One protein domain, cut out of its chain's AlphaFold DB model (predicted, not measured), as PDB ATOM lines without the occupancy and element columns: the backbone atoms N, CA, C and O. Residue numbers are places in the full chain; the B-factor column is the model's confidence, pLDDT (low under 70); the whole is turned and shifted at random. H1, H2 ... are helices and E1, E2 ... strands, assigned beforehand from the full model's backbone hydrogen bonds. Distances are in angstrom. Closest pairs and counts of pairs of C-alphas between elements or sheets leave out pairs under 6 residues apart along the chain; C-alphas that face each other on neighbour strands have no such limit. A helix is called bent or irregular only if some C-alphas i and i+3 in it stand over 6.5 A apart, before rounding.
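Overview. This is residues 12 to 98 of the 361 residues of the protein "T9SS type A sorting domain-containing protein" of Fibrobacter sp (UniProt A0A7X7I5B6). Two short parallel strands, E1 and E2, lie side by side as a small sheet; helix H1 packs beside E2, and the longer helix H2 runs alongside H1. Two long loops, residues 26 to 48 and 67 to 78, gather at one end of the longest axis. The printed part has 87 residues, under half of them in named elements, in the order E1, H1, E2, H2, of mixed class. It is compact, with a radius of gyration of the C-alphas of 13.6 A and spans of 37 by 30 by 19 A.

Arrangement. E1, residues 21 to 25, and E2, residues 63 to 66, are parallel at 22 degrees; N 22 and O 63 are 3.0 A apart, and N 65 and O 22 2.8 A, both within hydrogen-bond range. With H1, residues 49 to 58, they form a strand-helix-strand unit, two parallel neighbour strands with a helix between, its crossover right-handed. H1 comes closest to E2 at the C-alphas of Tyr 57 and Gly 63, 6.7 A apart; E1 and H1 are near each other. H2, residues 79 to 97, touches H1 with residues 82 to 89 alone, the closest C-alphas being those of Val 50 and Ala 85, 4.1 A apart, at a shallow tilt of 25 degrees, the same way. E1 and H2 are apart. Every O i to N i+4 pair of H1 is within hydrogen-bond range, and 11 of 15 in H2.

Along the chain. E1 begins at C-alpha 21 (14.727, -14.346, -47.065) and is 9.8 A long; E2 is 10.0 A, H1 14.3 A. H2, 18.3 A, ends at C-alpha 97 (15.803, -23.949, -56.591); it has a kink of 71 degrees near residue 91 and is irregular, C-alphas 92 and 95 being 8.8 A apart.

Size, cuts and confidence. The two C-alphas farthest apart, of Gly 40 and Asn 95, are 40.3 A apart. The printed part has no cut. The links E1 to H1 and E2 to H2 are long; H1 to E2 is tight. The model's pLDDT is under 70 at residues 36 to 38 and 69 to 76.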
ATOM      1  N   SER A  12       6.285 -18.734 -41.182       94.94
ATOM      2  CA  SER A  12       4.906 -18.438 -40.774       94.94
ATOM      3  C   SER A  12       4.793 -17.695 -39.438       94.94
ATOM      4  O   SER A  12       3.811 -16.988 -39.231       94.94
ATOM      5  N   PHE A  13       5.792 -17.784 -38.553       95.25
ATOM      6  CA  PHE A  13       5.805 -17.069 -37.270       95.25
ATOM      7  C   PHE A  13       5.727 -15.548 -37.450       95.25
ATOM      8  O   PHE A  13       5.091 -14.852 -36.659       95.25
ATOM      9  N   TRP A  14       6.332 -15.035 -38.521       93.25
ATOM     10  CA  TRP A  14       6.414 -13.603 -38.800       93.25
ATOM     11  C   TRP A  14       5.113 -13.020 -39.362       93.25
ATOM     12  O   TRP A  14       5.002 -11.801 -39.468       93.25
ATOM     13  N   ASN A  15       4.134 -13.868 -39.717       94.06
ATOM     14  CA  ASN A  15       2.846 -13.478 -40.304       94.06
ATOM     15  C   ASN A  15       2.980 -12.484 -41.474       94.06
ATOM     16  O   ASN A  15       2.169 -11.570 -41.625       94.06
ATOM     17  N   MET A  16       4.023 -12.650 -42.292       92.00
ATOM     18  CA  MET A  16       4.237 -11.820 -43.475       92.00
ATOM     19  C   MET A  16       3.490 -12.405 -44.672       92.00
ATOM     20  O   MET A  16       3.436 -13.616 -44.869       92.00
ATOM     21  N   ASP A  17       2.946 -11.523 -45.501       93.00
ATOM     22  CA  ASP A  17       2.258 -11.848 -46.751       93.00
ATOM     23  C   ASP A  17       3.223 -12.068 -47.931       93.00
ATOM     24  O   ASP A  17       2.800 -12.382 -49.044       93.00
ATOM     25  N   LYS A  18       4.527 -11.892 -47.697       91.25
ATOM     26  CA  LYS A  18       5.588 -11.966 -48.702       91.25
ATOM     27  C   LYS A  18       6.589 -13.078 -48.382       91.25
ATOM     28  O   LYS A  18       6.814 -13.363 -47.206       91.25
ATOM     29  N   PRO A  19       7.243 -13.654 -49.410       91.75
ATOM     30  CA  PRO A  19       8.367 -14.565 -49.219       91.75
ATOM     31  C   PRO A  19       9.454 -13.926 -48.342       91.75
ATOM     32  O   PRO A  19       9.830 -12.773 -48.563       91.75
ATOM     33  N   ILE A  20       9.956 -14.671 -47.355       93.69
ATOM     34  CA  ILE A  20      10.961 -14.190 -46.398       93.69
ATOM     35  C   ILE A  20      12.318 -14.796 -46.745       93.69
ATOM     36  O   ILE A  20      12.443 -16.017 -46.835       93.69
ATOM     37  N   LEU A  21      13.332 -13.946 -46.894       91.62
ATOM     38  CA  LEU A  21      14.727 -14.346 -47.065       91.62
ATOM     39  C   LEU A  21      15.542 -13.939 -45.834       91.62
ATOM     40  O   LEU A  21      15.366 -12.838 -45.311       91.62
ATOM     41  N   ILE A  22      16.454 -14.804 -45.389       90.12
ATOM     42  CA  ILE A  22      17.379 -14.491 -44.291       90.12
ATOM     43  C   ILE A  22      18.664 -13.909 -44.887       90.12
ATOM     44  O   ILE A  22      19.405 -14.622 -45.550       90.12
ATOM     45  N   GLY A  23      18.913 -12.612 -44.691       82.56
ATOM     46  CA  GLY A  23      20.021 -11.898 -45.349       82.56
ATOM     47  C   GLY A  23      21.414 -12.145 -44.758       82.56
ATOM     48  O   GLY A  23      22.412 -11.840 -45.396       82.56
ATOM     49  N   GLU A  24      21.479 -12.690 -43.548       82.81
ATOM     50  CA  GLU A  24      22.714 -12.917 -42.804       82.81
ATOM     51  C   GLU A  24      22.720 -14.341 -42.256       82.81
ATOM     52  O   GLU A  24      22.166 -14.624 -41.191       82.81
ATOM     53  N   PHE A  25      23.288 -15.256 -43.036       87.38
ATOM     54  CA  PHE A  25      23.237 -16.687 -42.766       87.38
ATOM     55  C   PHE A  25      24.635 -17.280 -42.549       87.38
ATOM     56  O   PHE A  25      25.599 -16.817 -43.158       87.38
ATOM     57  N   PRO A  26      24.799 -18.295 -41.686       85.19
ATOM     58  CA  PRO A  26      26.107 -18.865 -41.381       85.19
ATOM     59  C   PRO A  26      26.804 -19.439 -42.620       85.19
ATOM     60  O   PRO A  26      26.271 -20.311 -43.302       85.19
ATOM     61  N   ALA A  27      28.041 -18.999 -42.847       85.12
ATOM     62  CA  ALA A  27      28.952 -19.584 -43.833       85.12
ATOM     63  C   ALA A  27      29.810 -20.725 -43.256       85.12
ATOM     64  O   ALA A  27      30.515 -21.410 -43.992       85.12
ATOM     65  N   ASN A  28      29.794 -20.900 -41.933       85.69
ATOM     66  CA  ASN A  28      30.606 -21.855 -41.187       85.69
ATOM     67  C   ASN A  28      29.744 -22.630 -40.194       85.69
ATOM     68  O   ASN A  28      28.735 -22.124 -39.699       85.69
ATOM     69  N   ASP A  29      30.211 -23.824 -39.841       87.94
ATOM     70  CA  ASP A  29      29.745 -24.522 -38.650       87.94
ATOM     71  C   ASP A  29      30.011 -23.669 -37.407       87.94
ATOM     72  O   ASP A  29      31.015 -22.953 -37.312       87.94
ATOM     73  N   TRP A  30      29.137 -23.785 -36.416       86.06
ATOM     74  CA  TRP A  30      29.350 -23.132 -35.139       86.06
ATOM     75  C   TRP A  30      29.075 -24.052 -33.966       86.06
ATOM     76  O   TRP A  30      28.403 -25.080 -34.058       86.06
ATOM     77  N   SER A  31      29.636 -23.659 -32.832       86.44
ATOM     78  CA  SER A  31      29.512 -24.376 -31.578       86.44
ATOM     79  C   SER A  31      29.417 -23.413 -30.410       86.44
ATOM     80  O   SER A  31      29.690 -22.219 -30.546       86.44
ATOM     81  N   SER A  32      29.169 -23.961 -29.224       83.69
ATOM     82  CA  SER A  32      29.251 -23.215 -27.971       83.69
ATOM     83  C   SER A  32      30.638 -22.641 -27.654       83.69
ATOM     84  O   SER A  32      30.774 -21.879 -26.705       83.69
ATOM     85  N   SER A  33      31.680 -23.012 -28.409       82.31
ATOM     86  CA  SER A  33      33.016 -22.398 -28.336       82.31
ATOM     87  C   SER A  33      33.270 -21.320 -29.396       82.31
ATOM     88  O   SER A  33      34.261 -20.598 -29.310       82.31
ATOM     89  N   THR A  34      32.392 -21.179 -30.390       81.56
ATOM     90  CA  THR A  34      32.487 -20.120 -31.401       81.56
ATOM     91  C   THR A  34      32.121 -18.783 -30.762       81.56
ATOM     92  O   THR A  34      31.121 -18.701 -30.061       81.56
ATOM     93  N   THR A  35      32.901 -17.726 -30.994       79.50
ATOM     94  CA  THR A  35      32.634 -16.387 -30.433       79.50
ATOM     95  C   THR A  35      31.931 -15.503 -31.463       79.50
ATOM     96  O   THR A  35      32.381 -15.413 -32.603       79.50
ATOM     97  N   GLY A  36      30.828 -14.854 -31.078       69.69
ATOM     98  CA  GLY A  36      30.037 -14.010 -31.975       69.69
ATOM     99  C   GLY A  36      30.724 -12.674 -32.337       69.69
ATOM    100  O   GLY A  36      31.305 -12.048 -31.446       69.69
ATOM    101  N   PRO A  37      30.605 -12.196 -33.598       61.12
ATOM    102  CA  PRO A  37      31.311 -11.018 -34.132       61.12
ATOM    103  C   PRO A  37      31.182  -9.750 -33.300       61.12
ATOM    104  O   PRO A  37      32.162  -9.057 -33.052       61.12
ATOM    105  N   SER A  38      29.959  -9.454 -32.871       64.38
ATOM    106  CA  SER A  38      29.629  -8.164 -32.261       64.38
ATOM    107  C   SER A  38      29.483  -8.252 -30.746       64.38
ATOM    108  O   SER A  38      29.418  -7.231 -30.070       64.38
ATOM    109  N   SER A  39      29.400  -9.469 -30.201       70.38
ATOM    110  CA  SER A  39      29.165  -9.698 -28.775       70.38
ATOM    111  C   SER A  39      30.441 -10.036 -28.007       70.38
ATOM    112  O   SER A  39      30.483  -9.823 -26.796       70.38
ATOM    113  N   GLY A  40      31.457 -10.610 -28.670       70.94
ATOM    114  CA  GLY A  40      32.614 -11.193 -27.983       70.94
ATOM    115  C   GLY A  40      32.232 -12.334 -27.032       70.94
ATOM    116  O   GLY A  40      33.024 -12.714 -26.174       70.94
ATOM    117  N   GLN A  41      31.009 -12.859 -27.155       76.88
ATOM    118  CA  GLN A  41      30.478 -13.927 -26.318       76.88
ATOM    119  C   GLN A  41      30.442 -15.241 -27.095       76.88
ATOM    120  O   GLN A  41      30.177 -15.218 -28.303       76.88
ATOM    121  N   PRO A  42      30.635 -16.383 -26.416       78.62
ATOM    122  CA  PRO A  42      30.383 -17.677 -27.019       78.62
ATOM    123  C   PRO A  42      28.934 -17.771 -27.510       78.62
ATOM    124  O   PRO A  42      28.001 -17.293 -26.854       78.62
ATOM    125  N   LEU A  43      28.739 -18.379 -28.676       77.69
ATOM    126  CA  LEU A  43      27.414 -18.697 -29.185       77.69
ATOM    127  C   LEU A  43      26.748 -19.713 -28.249       77.69
ATOM    128  O   LEU A  43      27.406 -20.508 -27.587       77.69
ATOM    129  N   LYS A  44      25.420 -19.661 -28.147       77.31
ATOM    130  CA  LYS A  44      24.666 -20.513 -27.208       77.31
ATOM    131  C   LYS A  44      24.263 -21.861 -27.799       77.31
ATOM    132  O   LYS A  44      23.859 -22.754 -27.063       77.31
ATOM    133  N   THR A  45      24.368 -21.996 -29.114       78.06
ATOM    134  CA  THR A  45      23.957 -23.179 -29.867       78.06
ATOM    135  C   THR A  45      25.129 -23.729 -30.669       78.06
ATOM    136  O   THR A  45      26.160 -23.073 -30.821       78.06
ATOM    137  N   SER A  46      24.955 -24.947 -31.174       86.00
ATOM    138  CA  SER A  46      25.877 -25.592 -32.101       86.00
ATOM    139  C   SER A  46      25.074 -26.122 -33.277       86.00
ATOM    140  O   SER A  46      24.036 -26.747 -33.061       86.00
ATOM    141  N   MET A  47      25.536 -25.890 -34.497       87.94
ATOM    142  CA  MET A  47      24.887 -26.390 -35.706       87.94
ATOM    143  C   MET A  47      25.890 -26.365 -36.855       87.94
ATOM    144  O   MET A  47      26.805 -25.536 -36.882       87.94
ATOM    145  N   LYS A  48      25.720 -27.283 -37.803       90.62
ATOM    146  CA  LYS A  48      26.480 -27.246 -39.049       90.62
ATOM    147  C   LYS A  48      25.830 -26.291 -40.036       90.62
ATOM    148  O   LYS A  48      24.605 -26.177 -40.063       90.62
ATOM    149  N   SER A  49      26.625 -25.657 -40.891       89.94
ATOM    150  CA  SER A  49      26.097 -24.765 -41.930       89.94
ATOM    151  C   SER A  49      25.100 -25.493 -42.840       89.94
ATOM    152  O   SER A  49      24.027 -24.972 -43.126       89.94
ATOM    153  N   VAL A  50      25.399 -26.743 -43.212       91.75
ATOM    154  CA  VAL A  50      24.512 -27.610 -44.010       91.75
ATOM    155  C   VAL A  50      23.135 -27.770 -43.359       91.75
ATOM    156  O   VAL A  50      22.118 -27.589 -44.027       91.75
ATOM    157  N   ASP A  51      23.103 -28.048 -42.054       92.19
ATOM    158  CA  ASP A  51      21.856 -28.249 -41.307       92.19
ATOM    159  C   ASP A  51      21.064 -26.938 -41.189       92.19
ATOM    160  O   ASP A  51      19.837 -26.943 -41.251       92.19
ATOM    161  N   ALA A  52      21.756 -25.800 -41.079       91.25
ATOM    162  CA  ALA A  52      21.117 -24.491 -41.056       91.25
ATOM    163  C   ALA A  52      20.395 -24.191 -42.381       91.25
ATOM    164  O   ALA A  52      19.241 -23.762 -42.373       91.25
ATOM    165  N   PHE A  53      21.044 -24.435 -43.527       93.00
ATOM    166  CA  PHE A  53      20.430 -24.194 -44.839       93.00
ATOM    167  C   PHE A  53      19.232 -25.117 -45.083       93.00
ATOM    168  O   PHE A  53      18.204 -24.653 -45.580       93.00
ATOM    169  N   ALA A  54      19.338 -26.389 -44.682       92.88
ATOM    170  CA  ALA A  54      18.214 -27.322 -44.705       92.88
ATOM    171  C   ALA A  54      17.056 -26.819 -43.829       92.88
ATOM    172  O   ALA A  54      15.931 -26.710 -44.313       92.88
ATOM    173  N   TYR A  55      17.341 -26.400 -42.591       92.31
ATOM    174  CA  TYR A  55      16.338 -25.849 -41.679       92.31
ATOM    175  C   TYR A  55      15.584 -24.669 -42.300       92.31
ATOM    176  O   TYR A  55      14.356 -24.649 -42.253       92.31
ATOM    177  N   ALA A  56      16.285 -23.696 -42.891       93.62
ATOM    178  CA  ALA A  56      15.639 -22.528 -43.491       93.62
ATOM    179  C   ALA A  56      14.639 -22.937 -44.586       93.62
ATOM    180  O   ALA A  56      13.487 -22.497 -44.567       93.62
ATOM    181  N   TYR A  57      15.049 -23.826 -45.493       94.19
ATOM    182  CA  TYR A  57      14.175 -24.339 -46.546       94.19
ATOM    183  C   TYR A  57      12.974 -25.113 -45.967       94.19
ATOM    184  O   TYR A  57      11.826 -24.800 -46.284       94.19
ATOM    185  N   GLU A  58      13.215 -26.064 -45.059       94.56
ATOM    186  CA  GLU A  58      12.169 -26.899 -44.443       94.56
ATOM    187  C   GLU A  58      11.149 -26.082 -43.636       94.56
ATOM    188  O   GLU A  58       9.992 -26.479 -43.491       94.56
ATOM    189  N   ASN A  59      11.558 -24.914 -43.138       95.19
ATOM    190  CA  ASN A  59      10.722 -24.019 -42.344       95.19
ATOM    191  C   ASN A  59      10.045 -22.910 -43.170       95.19
ATOM    192  O   ASN A  59       9.515 -21.945 -42.609       95.19
ATOM    193  N   GLY A  60      10.019 -23.059 -44.497       93.88
ATOM    194  CA  GLY A  60       9.241 -22.217 -45.405       93.88
ATOM    195  C   GLY A  60       9.864 -20.857 -45.705       93.88
ATOM    196  O   GLY A  60       9.174 -19.977 -46.223       93.88
ATOM    197  N   TYR A  61      11.145 -20.658 -45.385       94.69
ATOM    198  CA  TYR A  61      11.866 -19.486 -45.866       94.69
ATOM    199  C   TYR A  61      12.097 -19.608 -47.373       94.69
ATOM    200  O   TYR A  61      12.406 -20.674 -47.896       94.69
ATOM    201  N   ALA A  62      11.973 -18.488 -48.077       90.62
ATOM    202  CA  ALA A  62      12.164 -18.420 -49.522       90.62
ATOM    203  C   ALA A  62      13.640 -18.507 -49.935       90.62
ATOM    204  O   ALA A  62      13.950 -18.736 -51.100       90.62
ATOM    205  N   GLY A  63      14.550 -18.293 -48.987       89.06
ATOM    206  CA  GLY A  63      15.981 -18.422 -49.192       89.06
ATOM    207  C   GLY A  63      16.784 -17.915 -48.001       89.06
ATOM    208  O   GLY A  63      16.253 -17.323 -47.058       89.06
ATOM    209  N   ALA A  64      18.089 -18.126 -48.079       90.12
ATOM    210  CA  ALA A  64      19.055 -17.626 -47.119       90.12
ATOM    211  C   ALA A  64      20.319 -17.164 -47.853       90.12
ATOM    212  O   ALA A  64      20.773 -17.818 -48.792       90.12
ATOM    213  N   MET A  65      20.874 -16.034 -47.429       86.75
ATOM    214  CA  MET A  65      22.087 -15.446 -47.977       86.75
ATOM    215  C   MET A  65      23.209 -15.591 -46.954       86.75
ATOM    216  O   MET A  65      23.163 -15.012 -45.871       86.75
ATOM    217  N   SER A  66      24.204 -16.404 -47.303       86.81
ATOM    218  CA  SER A  66      25.405 -16.599 -46.489       86.81
ATOM    219  C   SER A  66      26.125 -15.273 -46.239       86.81
ATOM    220  O   SER A  66      26.225 -14.447 -47.146       86.81
ATOM    221  N   TRP A  67      26.690 -15.108 -45.040       78.44
ATOM    222  CA  TRP A  67      27.555 -13.984 -44.664       78.44
ATOM    223  C   TRP A  67      28.720 -13.779 -45.629       78.44
ATOM    224  O   TRP A  67      29.154 -12.649 -45.836       78.44
ATOM    225  N   ALA A  68      29.206 -14.861 -46.233       71.88
ATOM    226  CA  ALA A  68      30.208 -14.814 -47.278       71.88
ATOM    227  C   ALA A  68      29.717 -15.583 -48.507       71.88
ATOM    228  O   ALA A  68      29.366 -16.762 -48.423       71.88
ATOM    229  N   MET A  69      29.699 -14.893 -49.645       66.19
ATOM    230  CA  MET A  69      29.534 -15.464 -50.992       66.19
ATOM    231  C   MET A  69      30.773 -15.190 -51.863       66.19
ATOM    232  O   MET A  69      30.798 -15.507 -53.048       66.19
ATOM    233  N   THR A  70      31.801 -14.590 -51.262       62.78
ATOM    234  CA  THR A  70      33.105 -14.265 -51.842       62.78
ATOM    235  C   THR A  70      34.196 -14.646 -50.839       62.78
ATOM    236  O   THR A  70      33.905 -15.007 -49.695       62.78
ATOM    237  N   GLU A  71      35.463 -14.591 -51.248       57.41
ATOM    238  CA  GLU A  71      36.592 -14.824 -50.345       57.41
ATOM    239  C   GLU A  71      36.818 -13.622 -49.420       57.41
ATOM    240  O   GLU A  71      37.692 -12.786 -49.651       57.41
ATOM    241  N   GLN A  72      36.017 -13.498 -48.363       51.28
ATOM    242  CA  GLN A  72      36.227 -12.470 -47.350       51.28
ATOM    243  C   GLN A  72      36.435 -13.060 -45.963       51.28
ATOM    244  O   GLN A  72      35.487 -13.407 -45.283       51.28
ATOM    245  N   ASN A  73      37.706 -13.026 -45.549       55.94
ATOM    246  CA  ASN A  73      38.243 -13.229 -44.203       55.94
ATOM    247  C   ASN A  73      37.856 -14.545 -43.490       55.94
ATOM    248  O   ASN A  73      36.773 -15.099 -43.606       55.94
ATOM    249  N   SER A  74      38.773 -15.069 -42.672       62.94
ATOM    250  CA  SER A  74      38.548 -16.323 -41.931       62.94
ATOM    251  C   SER A  74      37.425 -16.235 -40.888       62.94
ATOM    252  O   SER A  74      37.105 -17.238 -40.258       62.94
ATOM    253  N   PHE A  75      36.883 -15.039 -40.642       64.75
ATOM    254  CA  PHE A  75      35.948 -14.766 -39.561       64.75
ATOM    255  C   PHE A  75      34.489 -15.002 -39.981       64.75
ATOM    256  O   PHE A  75      33.760 -15.694 -39.275       64.75
ATOM    257  N   PHE A  76      34.067 -14.469 -41.132       69.50
ATOM    258  CA  PHE A  76      32.705 -14.657 -41.651       69.50
ATOM    259  C   PHE A  76      32.542 -15.922 -42.488       69.50
ATOM    260  O   PHE A  76      31.405 -16.296 -42.751       69.50
ATOM    261  N   GLY A  77      33.645 -16.593 -42.835       74.56
ATOM    262  CA  GLY A  77      33.687 -17.765 -43.709       74.56
ATOM    263  C   GLY A  77      33.993 -17.393 -45.152       74.56
ATOM    264  O   GLY A  77      34.277 -16.242 -45.464       74.56
ATOM    265  N   THR A  78      33.975 -18.379 -46.040       75.19
ATOM    266  CA  THR A  78      34.264 -18.177 -47.462       75.19
ATOM    267  C   THR A  78      33.262 -18.934 -48.321       75.19
ATOM    268  O   THR A  78      32.448 -19.716 -47.824       75.19
ATOM    269  N   TYR A  79      33.331 -18.738 -49.638       79.12
ATOM    270  CA  TYR A  79      32.565 -19.573 -50.554       79.12
ATOM    271  C   TYR A  79      32.858 -21.068 -50.336       79.12
ATOM    272  O   TYR A  79      31.931 -21.866 -50.336       79.12
ATOM    273  N   GLU A  80      34.108 -21.458 -50.069       80.19
ATOM    274  CA  GLU A  80      34.503 -22.851 -49.822       80.19
ATOM    275  C   GLU A  80      33.791 -23.472 -48.615       80.19
ATOM    276  O   GLU A  80      33.490 -24.665 -48.633       80.19
ATOM    277  N   THR A  81      33.515 -22.689 -47.569       82.81
ATOM    278  CA  THR A  81      32.842 -23.183 -46.358       82.81
ATOM    279  C   THR A  81      31.319 -23.209 -46.517       82.81
ATOM    280  O   THR A  81      30.654 -24.088 -45.966       82.81
ATOM    281  N   THR A  82      30.767 -22.314 -47.340       85.62
ATOM    282  CA  THR A  82      29.332 -22.243 -47.660       85.62
ATOM    283  C   THR A  82      28.909 -23.221 -48.760       85.62
ATOM    284  O   THR A  82      27.807 -23.773 -48.719       85.62
ATOM    285  N   ALA A  83      29.767 -23.459 -49.755       85.94
ATOM    286  CA  ALA A  83      29.453 -24.230 -50.955       85.94
ATOM    287  C   ALA A  83      28.910 -25.641 -50.670       85.94
ATOM    288  O   ALA A  83      27.952 -26.029 -51.343       85.94
ATOM    289  N   PRO A  84      29.414 -26.406 -49.676       88.56
ATOM    290  CA  PRO A  84      28.840 -27.705 -49.333       88.56
ATOM    291  C   PRO A  84      27.362 -27.632 -48.929       88.56
ATOM    292  O   PRO A  84      26.586 -28.496 -49.332       88.56
ATOM    293  N   ALA A  85      26.956 -26.596 -48.186       90.12
ATOM    294  CA  ALA A  85      25.571 -26.409 -47.754       90.12
ATOM    295  C   ALA A  85      24.652 -26.052 -48.928       90.12
ATOM    296  O   ALA A  85      23.608 -26.677 -49.108       90.12
ATOM    297  N   LEU A  86      25.080 -25.112 -49.781       89.44
ATOM    298  CA  LEU A  86      24.344 -24.750 -50.997       89.44
ATOM    299  C   LEU A  86      24.207 -25.944 -51.944       89.44
ATOM    300  O   LEU A  86      23.131 -26.181 -52.489       89.44
ATOM    301  N   LYS A  87      25.284 -26.721 -52.114       88.56
ATOM    302  CA  LYS A  87      25.279 -27.917 -52.954       88.56
ATOM    303  C   LYS A  87      24.351 -28.995 -52.400       88.56
ATOM    304  O   LYS A  87      23.584 -29.559 -53.170       88.56
ATOM    305  N   ALA A  88      24.399 -29.268 -51.097       90.88
ATOM    306  CA  ALA A  88      23.518 -30.249 -50.467       90.88
ATOM    307  C   ALA A  88      22.040 -29.869 -50.640       90.88
ATOM    308  O   ALA A  88      21.233 -30.710 -51.036       90.88
ATOM    309  N   LEU A  89      21.704 -28.594 -50.420       91.94
ATOM    310  CA  LEU A  89      20.347 -28.090 -50.607       91.94
ATOM    311  C   LEU A  89      19.907 -28.176 -52.079       91.94
ATOM    312  O   LEU A  89      18.799 -28.621 -52.367       91.94
ATOM    313  N   PHE A  90      20.788 -27.817 -53.018       89.75
ATOM    314  CA  PHE A  90      20.529 -27.936 -54.454       89.75
ATOM    315  C   PHE A  90      20.337 -29.381 -54.914       89.75
ATOM    316  O   PHE A  90      19.403 -29.656 -55.661       89.75
ATOM    317  N   ASP A  91      21.177 -30.312 -54.466       89.44
ATOM    318  CA  ASP A  91      21.055 -31.723 -54.833       89.44
ATOM    319  C   ASP A  91      19.737 -32.326 -54.309       89.44
ATOM    320  O   ASP A  91      19.112 -33.128 -55.005       89.44
ATOM    321  N   ALA A  92      19.291 -31.919 -53.113       93.00
ATOM    322  CA  ALA A  92      18.055 -32.398 -52.491       93.00
ATOM    323  C   ALA A  92      16.778 -31.746 -53.058       93.00
ATOM    324  O   ALA A  92      15.756 -32.418 -53.191       93.00
ATOM    325  N   HIS A  93      16.835 -30.461 -53.428       91.38
ATOM    326  CA  HIS A  93      15.665 -29.646 -53.798       91.38
ATOM    327  C   HIS A  93      15.815 -28.960 -55.162       91.38
ATOM    328  O   HIS A  93      15.293 -27.870 -55.398       91.38
ATOM    329  N   LYS A  94      16.523 -29.606 -56.095       87.00
ATOM    330  CA  LYS A  94      16.861 -29.053 -57.417       87.00
ATOM    331  C   LYS A  94      15.676 -28.414 -58.143       87.00
ATOM    332  O   LYS A  94      15.824 -27.340 -58.716       87.00
ATOM    333  N   ASN A  95      14.515 -29.068 -58.114       85.50
ATOM    334  CA  ASN A  95      13.317 -28.611 -58.823       85.50
ATOM    335  C   ASN A  95      12.744 -27.303 -58.261       85.50
ATOM    336  O   ASN A  95      12.137 -26.550 -59.015       85.50
ATOM    337  N   ASP A  96      12.957 -27.028 -56.975       85.19
ATOM    338  CA  ASP A  96      12.445 -25.823 -56.319       85.19
ATOM    339  C   ASP A  96      13.429 -24.653 -56.432       85.19
ATOM    340  O   ASP A  96      13.027 -23.492 -56.441       85.19
ATOM    341  N   ILE A  97      14.730 -24.954 -56.536       84.75
ATOM    342  CA  ILE A  97      15.803 -23.949 -56.591       84.75
ATOM    343  C   ILE A  97      16.115 -23.516 -58.028       84.75
ATOM    344  O   ILE A  97      16.565 -22.396 -58.260       84.75
ATOM    345  N   MET A  98      15.900 -24.380 -59.018       79.19
ATOM    346  CA  MET A  98      16.254 -24.090 -60.406       79.19
ATOM    347  C   MET A  98      15.244 -23.123 -61.052       79.19
ATOM    348  O   MET A  98      14.188 -23.513 -61.546       79.19
TER     349      MET A  98